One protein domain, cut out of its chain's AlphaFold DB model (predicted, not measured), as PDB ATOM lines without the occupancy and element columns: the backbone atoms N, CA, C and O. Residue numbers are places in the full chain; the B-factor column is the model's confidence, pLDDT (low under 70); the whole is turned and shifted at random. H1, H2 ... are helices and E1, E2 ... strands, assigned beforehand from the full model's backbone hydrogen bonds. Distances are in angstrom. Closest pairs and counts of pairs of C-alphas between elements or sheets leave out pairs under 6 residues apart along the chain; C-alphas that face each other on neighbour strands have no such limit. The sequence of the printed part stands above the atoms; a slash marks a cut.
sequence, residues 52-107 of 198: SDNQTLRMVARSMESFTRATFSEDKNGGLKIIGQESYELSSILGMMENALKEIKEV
ATOM      1  N   SER A  52     -29.755 -31.685  38.944       79.00
ATOM      2  CA  SER A  52     -29.279 -30.341  38.604       79.00
ATOM      3  C   SER A  52     -29.041 -30.179  37.098       79.00
ATOM      4  O   SER A  52     -29.484 -29.192  36.516       79.00
ATOM      5  N   ASP A  53     -28.441 -31.177  36.436       79.88
ATOM      6  CA  ASP A  53     -28.234 -31.170  34.977       79.88
ATOM      7  C   ASP A  53     -29.579 -31.047  34.246       79.88
ATOM      8  O   ASP A  53     -29.736 -30.247  33.323       79.88
ATOM      9  N   ASN A  54     -30.577 -31.822  34.687       79.12
ATOM     10  CA  ASN A  54     -31.919 -31.800  34.110       79.12
ATOM     11  C   ASN A  54     -32.612 -30.448  34.324       79.12
ATOM     12  O   ASN A  54     -33.342 -29.988  33.442       79.12
ATOM     13  N   GLN A  55     -32.381 -29.786  35.461       76.75
ATOM     14  CA  GLN A  55     -32.878 -28.432  35.705       76.75
ATOM     15  C   GLN A  55     -32.231 -27.419  34.751       76.75
ATOM     16  O   GLN A  55     -32.953 -26.642  34.120       76.75
ATOM     17  N   THR A  56     -30.907 -27.463  34.579       78.88
ATOM     18  CA  THR A  56     -30.185 -26.595  33.635       78.88
ATOM     19  C   THR A  56     -30.686 -26.792  32.205       78.88
ATOM     20  O   THR A  56     -31.065 -25.822  31.544       78.88
ATOM     21  N   LEU A  57     -30.801 -28.041  31.740       80.19
ATOM     22  CA  LEU A  57     -31.319 -28.352  30.401       80.19
ATOM     23  C   LEU A  57     -32.753 -27.848  30.200       80.19
ATOM     24  O   LEU A  57     -33.080 -27.330  29.132       80.19
ATOM     25  N   ARG A  58     -33.607 -27.937  31.226       76.12
ATOM     26  CA  ARG A  58     -34.974 -27.396  31.173       76.12
ATOM     27  C   ARG A  58     -35.012 -25.881  31.074       76.12
ATOM     28  O   ARG A  58     -35.844 -25.356  30.339       76.12
ATOM     29  N   MET A  59     -34.153 -25.172  31.804       73.00
ATOM     30  CA  MET A  59     -34.078 -23.710  31.712       73.00
ATOM     31  C   MET A  59     -33.628 -23.258  30.320       73.00
ATOM     32  O   MET A  59     -34.201 -22.316  29.768       73.00
ATOM     33  N   VAL A  60     -32.671 -23.973  29.720       75.88
ATOM     34  CA  VAL A  60     -32.256 -23.734  28.331       75.88
ATOM     35  C   VAL A  60     -33.412 -24.015  27.369       75.88
ATOM     36  O   VAL A  60     -33.755 -23.147  26.574       75.88
ATOM     37  N   ALA A  61     -34.080 -25.168  27.488       75.31
ATOM     38  CA  ALA A  61     -35.213 -25.521  26.630       75.31
ATOM     39  C   ALA A  61     -36.360 -24.498  26.721       75.31
ATOM     40  O   ALA A  61     -36.876 -24.059  25.697       75.31
ATOM     41  N   ARG A  62     -36.710 -24.029  27.926       71.06
ATOM     42  CA  ARG A  62     -37.724 -22.974  28.109       71.06
ATOM     43  C   ARG A  62     -37.323 -21.650  27.463       71.06
ATOM     44  O   ARG A  62     -38.171 -20.976  26.885       71.06
ATOM     45  N   SER A  63     -36.042 -21.294  27.531       69.12
ATOM     46  CA  SER A  63     -35.507 -20.106  26.848       69.12
ATOM     47  C   SER A  63     -35.545 -20.242  25.319       69.12
ATOM     48  O   SER A  63     -35.580 -19.238  24.616       69.12
ATOM     49  N   MET A  64     -35.565 -21.470  24.788       67.38
ATOM     50  CA  MET A  64     -35.759 -21.735  23.357       67.38
ATOM     51  C   MET A  64     -37.237 -21.705  22.946       67.38
ATOM     52  O   MET A  64     -37.552 -21.303  21.830       67.38
ATOM     53  N   GLU A  65     -38.143 -22.135  23.826       66.75
ATOM     54  CA  GLU A  65     -39.593 -22.109  23.584       66.75
ATOM     55  C   GLU A  65     -40.162 -20.687  23.635       66.75
ATOM     56  O   GLU A  65     -41.067 -20.345  22.873       66.75
ATOM     57  N   SER A  66     -39.613 -19.844  24.509       61.34
ATOM     58  CA  SER A  66     -39.912 -18.419  24.570       61.34
ATOM     59  C   SER A  66     -38.682 -17.636  24.150       61.34
ATOM     60  O   SER A  66     -37.840 -17.297  24.981       61.34
ATOM     61  N   PHE A  67     -38.637 -17.250  22.875       62.28
ATOM     62  CA  PHE A  67     -37.644 -16.291  22.403       62.28
ATOM     63  C   PHE A  67     -37.756 -14.948  23.117       62.28
ATOM     64  O   PHE A  67     -36.888 -14.139  22.906       62.28
ATOM     65  N   THR A  68     -38.760 -14.671  23.949       61.28
ATOM     66  CA  THR A  68     -38.942 -13.357  24.574       61.28
ATOM     67  C   THR A  68     -38.569 -13.333  26.056       61.28
ATOM     68  O   THR A  68     -39.031 -14.179  26.824       61.28
ATOM     69  N   ARG A  69     -37.822 -12.311  26.481       63.84
ATOM     70  CA  ARG A  69     -37.617 -11.909  27.878       63.84
ATOM     71  C   ARG A  69     -38.426 -10.645  28.163       63.84
ATOM     72  O   ARG A  69     -38.364  -9.690  27.397       63.84
ATOM     73  N   ALA A  70     -39.165 -10.613  29.271       59.91
ATOM     74  CA  ALA A  70     -39.837  -9.395  29.717       59.91
ATOM     75  C   ALA A  70     -38.809  -8.374  30.240       59.91
ATOM     76  O   ALA A  70     -37.984  -8.699  31.098       59.91
ATOM     77  N   THR A  71     -38.871  -7.146  29.737       66.19
ATOM     78  CA  THR A  71     -38.104  -6.000  30.232       66.19
ATOM     79  C   THR A  71     -38.963  -5.244  31.237       66.19
ATOM     80  O   THR A  71     -40.128  -4.948  30.962       66.19
ATOM     81  N   PHE A  72     -38.404  -4.926  32.403       75.38
ATOM     82  CA  PHE A  72     -39.119  -4.257  33.490       75.38
ATOM     83  C   PHE A  72     -38.579  -2.840  33.696       75.38
ATOM     84  O   PHE A  72     -37.380  -2.606  33.582       75.38
ATOM     85  N   SER A  73     -39.470  -1.910  34.022       71.69
ATOM     86  CA  SER A  73     -39.146  -0.590  34.556       71.69
ATOM     87  C   SER A  73     -39.764  -0.472  35.928       71.69
ATOM     88  O   SER A  73     -40.914  -0.859  36.126       71.69
ATOM     89  N   GLU A  74     -39.030   0.125  36.848       69.06
ATOM     90  CA  GLU A  74     -39.580   0.532  38.129       69.06
ATOM     91  C   GLU A  74     -40.585   1.676  37.907       69.06
ATOM     92  O   GLU A  74     -40.338   2.603  37.125       69.06
ATOM     93  N   ASP A  75     -41.763   1.569  38.512       71.38
ATOM     94  CA  ASP A  75     -42.768   2.616  38.540       71.38
ATOM     95  C   ASP A  75     -42.465   3.619  39.661       71.38
ATOM     96  O   ASP A  75     -41.577   3.438  40.494       71.38
ATOM     97  N   LYS A  76     -43.217   4.723  39.692       71.69
ATOM     98  CA  LYS A  76     -43.001   5.811  40.660       71.69
ATOM     99  C   LYS A  76     -43.256   5.409  42.121       71.69
ATOM    100  O   LYS A  76     -42.949   6.198  43.009       71.69
ATOM    101  N   ASN A  77     -43.816   4.227  42.356       73.50
ATOM    102  CA  ASN A  77     -44.131   3.671  43.665       73.50
ATOM    103  C   ASN A  77     -43.202   2.492  44.030       73.50
ATOM    104  O   ASN A  77     -43.468   1.816  45.021       73.50
ATOM    105  N   GLY A  78     -42.143   2.232  43.247       65.00
ATOM    106  CA  GLY A  78     -41.220   1.109  43.460       65.00
ATOM    107  C   GLY A  78     -41.722  -0.236  42.918       65.00
ATOM    108  O   GLY A  78     -41.126  -1.276  43.181       65.00
ATOM    109  N   GLY A  79     -42.835  -0.253  42.178       65.56
ATOM    110  CA  GLY A  79     -43.380  -1.459  41.558       65.56
ATOM    111  C   GLY A  79     -42.718  -1.762  40.216       65.56
ATOM    112  O   GLY A  79     -42.533  -0.876  39.391       65.56
ATOM    113  N   LEU A  80     -42.386  -3.023  39.938       59.75
ATOM    114  CA  LEU A  80     -41.854  -3.416  38.628       59.75
ATOM    115  C   LEU A  80     -42.989  -3.535  37.597       59.75
ATOM    116  O   LEU A  80     -43.867  -4.389  37.713       59.75
ATOM    117  N   LYS A  81     -42.955  -2.712  36.544       73.19
ATOM    118  CA  LYS A  81     -43.875  -2.762  35.399       73.19
ATOM    119  C   LYS A  81     -43.171  -3.322  34.166       73.19
ATOM    120  O   LYS A  81     -42.109  -2.840  33.789       73.19
ATOM    121  N   ILE A  82     -43.788  -4.288  33.483       74.44
ATOM    122  CA  ILE A  82     -43.292  -4.776  32.186       74.44
ATOM    123  C   ILE A  82     -43.440  -3.653  31.149       74.44
ATOM    124  O   ILE A  82     -44.549  -3.174  30.902       74.44
ATOM    125  N   ILE A  83     -42.326  -3.229  30.557       72.81
ATOM    126  CA  ILE A  83     -42.260  -2.161  29.542       72.81
ATOM    127  C   ILE A  83     -41.906  -2.674  28.147       72.81
ATOM    128  O   ILE A  83     -42.006  -1.920  27.182       72.81
ATOM    129  N   GLY A  84     -41.524  -3.940  28.021       67.94
ATOM    130  CA  GLY A  84     -41.167  -4.526  26.740       67.94
ATOM    131  C   GLY A  84     -41.008  -6.034  26.812       67.94
ATOM    132  O   GLY A  84     -40.986  -6.632  27.889       67.94
ATOM    133  N   GLN A  85     -40.917  -6.639  25.637       66.56
ATOM    134  CA  GLN A  85     -40.448  -8.002  25.453       66.56
ATOM    135  C   GLN A  85     -39.299  -7.942  24.451       66.56
ATOM    136  O   GLN A  85     -39.497  -7.538  23.307       66.56
ATOM    137  N   GLU A  86     -38.101  -8.307  24.886       63.44
ATOM    138  CA  GLU A  86     -36.936  -8.420  24.011       63.44
ATOM    139  C   GLU A  86     -36.800  -9.858  23.547       63.44
ATOM    140  O   GLU A  86     -36.947 -10.779  24.348       63.44
ATOM    141  N   SER A  87     -36.529 -10.058  22.256       65.69
ATOM    142  CA  SER A  87     -36.228 -11.399  21.772       65.69
ATOM    143  C   SER A  87     -34.774 -11.757  22.096       65.69
ATOM    144  O   SER A  87     -33.879 -10.956  21.848       65.69
ATOM    145  N   TYR A  88     -34.519 -12.945  22.637       65.19
ATOM    146  CA  TYR A  88     -33.197 -13.543  22.681       65.19
ATOM    147  C   TYR A  88     -32.667 -13.655  21.255       65.19
ATOM    148  O   TYR A  88     -33.293 -14.267  20.387       65.19
ATOM    149  N   GLU A  89     -31.481 -13.102  21.031       74.62
ATOM    150  CA  GLU A  89     -30.721 -13.383  19.823       74.62
ATOM    151  C   GLU A  89     -30.374 -14.876  19.785       74.62
ATOM    152  O   GLU A  89     -30.026 -15.483  20.807       74.62
ATOM    153  N   LEU A  90     -30.423 -15.484  18.596       72.31
ATOM    154  CA  LEU A  90     -30.094 -16.903  18.419       72.31
ATOM    155  C   LEU A  90     -28.693 -17.233  18.962       72.31
ATOM    156  O   LEU A  90     -28.484 -18.295  19.543       72.31
ATOM    157  N   SER A  91     -27.745 -16.304  18.828       79.44
ATOM    158  CA  SER A  91     -26.391 -16.428  19.378       79.44
ATOM    159  C   SER A  91     -26.378 -16.527  20.907       79.44
ATOM    160  O   SER A  91     -25.592 -17.296  21.458       79.44
ATOM    161  N   SER A  92     -27.265 -15.812  21.604       79.06
ATOM    162  CA  SER A  92     -27.402 -15.897  23.061       79.06
ATOM    163  C   SER A  92     -27.963 -17.249  23.494       79.06
ATOM    164  O   SER A  92     -27.484 -17.821  24.469       79.06
ATOM    165  N   ILE A  93     -28.932 -17.790  22.751       74.88
ATOM    166  CA  ILE A  93     -29.483 -19.130  22.998       74.88
ATOM    167  C   ILE A  93     -28.410 -20.204  22.803       74.88
ATOM    168  O   ILE A  93     -28.252 -21.077  23.658       74.88
ATOM    169  N   LEU A  94     -27.642 -20.119  21.714       81.00
ATOM    170  CA  LEU A  94     -26.536 -21.041  21.454       81.00
ATOM    171  C   LEU A  94     -25.472 -20.962  22.554       81.00
ATOM    172  O   LEU A  94     -25.071 -22.002  23.068       81.00
ATOM    173  N   GLY A  95     -25.095 -19.756  22.992       83.81
ATOM    174  CA  GLY A  95     -24.158 -19.574  24.102       83.81
ATOM    175  C   GLY A  95     -24.669 -20.153  25.428       83.81
ATOM    176  O   GLY A  95     -23.912 -20.799  26.150       83.81
ATOM    177  N   MET A  96     -25.963 -19.995  25.736       80.38
ATOM    178  CA  MET A  96     -26.585 -20.630  26.909       80.38
ATOM    179  C   MET A  96     -26.531 -22.161  26.824       80.38
ATOM    180  O   MET A  96     -26.216 -22.820  27.813       80.38
ATOM    181  N   MET A  97     -26.790 -22.731  25.644       82.56
ATOM    182  CA  MET A  97     -26.728 -24.177  25.425       82.56
ATOM    183  C   MET A  97     -25.297 -24.718  25.533       82.56
ATOM    184  O   MET A  97     -25.078 -25.745  26.170       82.56
ATOM    185  N   GLU A  98     -24.313 -24.037  24.944       86.38
ATOM    186  CA  GLU A  98     -22.900 -24.420  25.027       86.38
ATOM    187  C   GLU A  98     -22.383 -24.382  26.467       86.38
ATOM    188  O   GLU A  98     -21.720 -25.327  26.902       86.38
ATOM    189  N   ASN A  99     -22.743 -23.342  27.226       86.38
ATOM    190  CA  ASN A  99     -22.387 -23.229  28.639       86.38
ATOM    191  C   ASN A  99     -23.036 -24.337  29.475       86.38
ATOM    192  O   ASN A  99     -22.331 -25.018  30.213       86.38
ATOM    193  N   ALA A 100     -24.333 -24.599  29.289       83.44
ATOM    194  CA  ALA A 100     -25.018 -25.696  29.968       83.44
ATOM    195  C   ALA A 100     -24.372 -27.058  29.661       83.44
ATOM    196  O   ALA A 100     -24.146 -27.868  30.557       83.44
ATOM    197  N   LEU A 101     -24.025 -27.318  28.396       85.19
ATOM    198  CA  LEU A 101     -23.341 -28.552  28.005       85.19
ATOM    199  C   LEU A 101     -21.941 -28.658  28.613       85.19
ATOM    200  O   LEU A 101     -21.502 -29.765  28.929       85.19
ATOM    201  N   LYS A 102     -21.227 -27.538  28.749       86.56
ATOM    202  CA  LYS A 102     -19.920 -27.495  29.404       86.56
ATOM    203  C   LYS A 102     -20.046 -27.816  30.892       86.56
ATOM    204  O   LYS A 102     -19.358 -28.721  31.350       86.56
ATOM    205  N   GLU A 103     -20.963 -27.159  31.597       84.19
ATOM    206  CA  GLU A 103     -21.231 -27.405  33.020       84.19
ATOM    207  C   GLU A 103     -21.569 -28.878  33.269       84.19
ATOM    208  O   GLU A 103     -20.941 -29.528  34.097       84.19
ATOM    209  N   ILE A 104     -22.470 -29.459  32.469       84.38
ATOM    210  CA  ILE A 104     -22.858 -30.875  32.590       84.38
ATOM    211  C   ILE A 104     -21.663 -31.812  32.365       84.38
ATOM    212  O   ILE A 104     -21.539 -32.831  33.047       84.38
ATOM    213  N   LYS A 105     -20.768 -31.496  31.421       83.50
ATOM    214  CA  LYS A 105     -19.559 -32.301  31.163       83.50
ATOM    215  C   LYS A 105     -18.540 -32.235  32.298       83.50
ATOM    216  O   LYS A 105     -17.752 -33.166  32.434       83.50
ATOM    217  N   GLU A 106     -18.537 -31.157  33.073       86.75
ATOM    218  CA  GLU A 106     -17.617 -30.961  34.196       86.75
ATOM    219  C   GLU A 106     -18.093 -31.678  35.474       86.75
ATOM    220  O   GLU A 106     -17.265 -31.999  36.328       86.75
ATOM    221  N   VAL A 107     -19.386 -32.022  35.579       84.62
ATOM    222  CA  VAL A 107     -19.931 -32.782  36.718       84.62
ATOM    223  C   VAL A 107     -19.345 -34.194  36.771       84.62
ATOM    224  O   VAL A 107     -19.587 -35.041  35.899       84.62
TER     225      VAL A 107
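AT A GLANCE: This is residues 52 to 107 of the 198 residues of an uncharacterized protein of Proteobacteria bacterium (UniProt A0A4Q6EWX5). Two helices, H1 and H2, lie side by side and run opposite ways, and from one end of this pair a two-stranded hairpin, E1 and E2, reaches out as a long arm whose tip is the turn at residues 75 to 79. The helix pair and the arm follow one another along the longest axis, and the first and last printed residues lie together at the end of the helix pair far from the arm. The printed part has 56 residues, with two named helices and two named strands in the order H1, E1, E2, H2; the sheet, in the order E1 - E2, is antiparallel and the class is mixed, helices and strands. The whole is loose, with a radius of gyration of the C-alphas of 14.7 A, and the C-alphas span 46 by 22 by 14 A.

IN THESE COORDINATES: H1 is residues 52 to 65, beginning at C-alpha 52 at (-29.279, -30.341, 38.604) and measuring 20.0 A from first to last C-alpha. E1 is residues 68 to 74 and measures 19.4 A, ending at C-alpha 74 at (-39.580, 0.532, 38.129). E2, residues 80 to 87, measures 19.5 A and bends by 60 degrees at residue 83. H2, residues 90 to 106, is the longest helix at 24.5 A and ends at C-alpha 106 at (-17.617, -30.961, 34.196).

HOW THE PARTS SIT: H1 and H2 touch, with 10 pairs of C-alphas within 8 A; the closest are those of Asp 53 and Ile 104, 5.9 A apart. Their lines stand at a shallow tilt of 10 degrees, and they run opposite ways. In both H1 and H2 every O i to N i+4 pair is within hydrogen-bond range. E1 and E2 form a hairpin of antiparallel neighbours, with 151 degrees between their N-to-C directions. The C-alphas of Thr 68 and Ser 87 face each other at 4.4 A, as do those of Glu 74 and Leu 80 at 4.6 A. N 69 and O 86 are within hydrogen-bond range at 2.8 A, and so are N 81 and O 73 at 2.8 A. H1 and E2 are apart, and so are E1 and H2.

THE WHOLE: The C-alphas of Lys 76 and Lys 105, the two farthest apart, are 45.7 A from each other, while those of Ser 52 and Val 107, the first and last printed, are 9.8 A apart. The printed part has no cut, and the links H1 to E1, E1 to E2 and E2 to H2 are tight. The mean pLDDT of the printed part is 74.2; residues 63 to 71, 74, 78 to 80 and 84 to 88 of this predicted model are under 70.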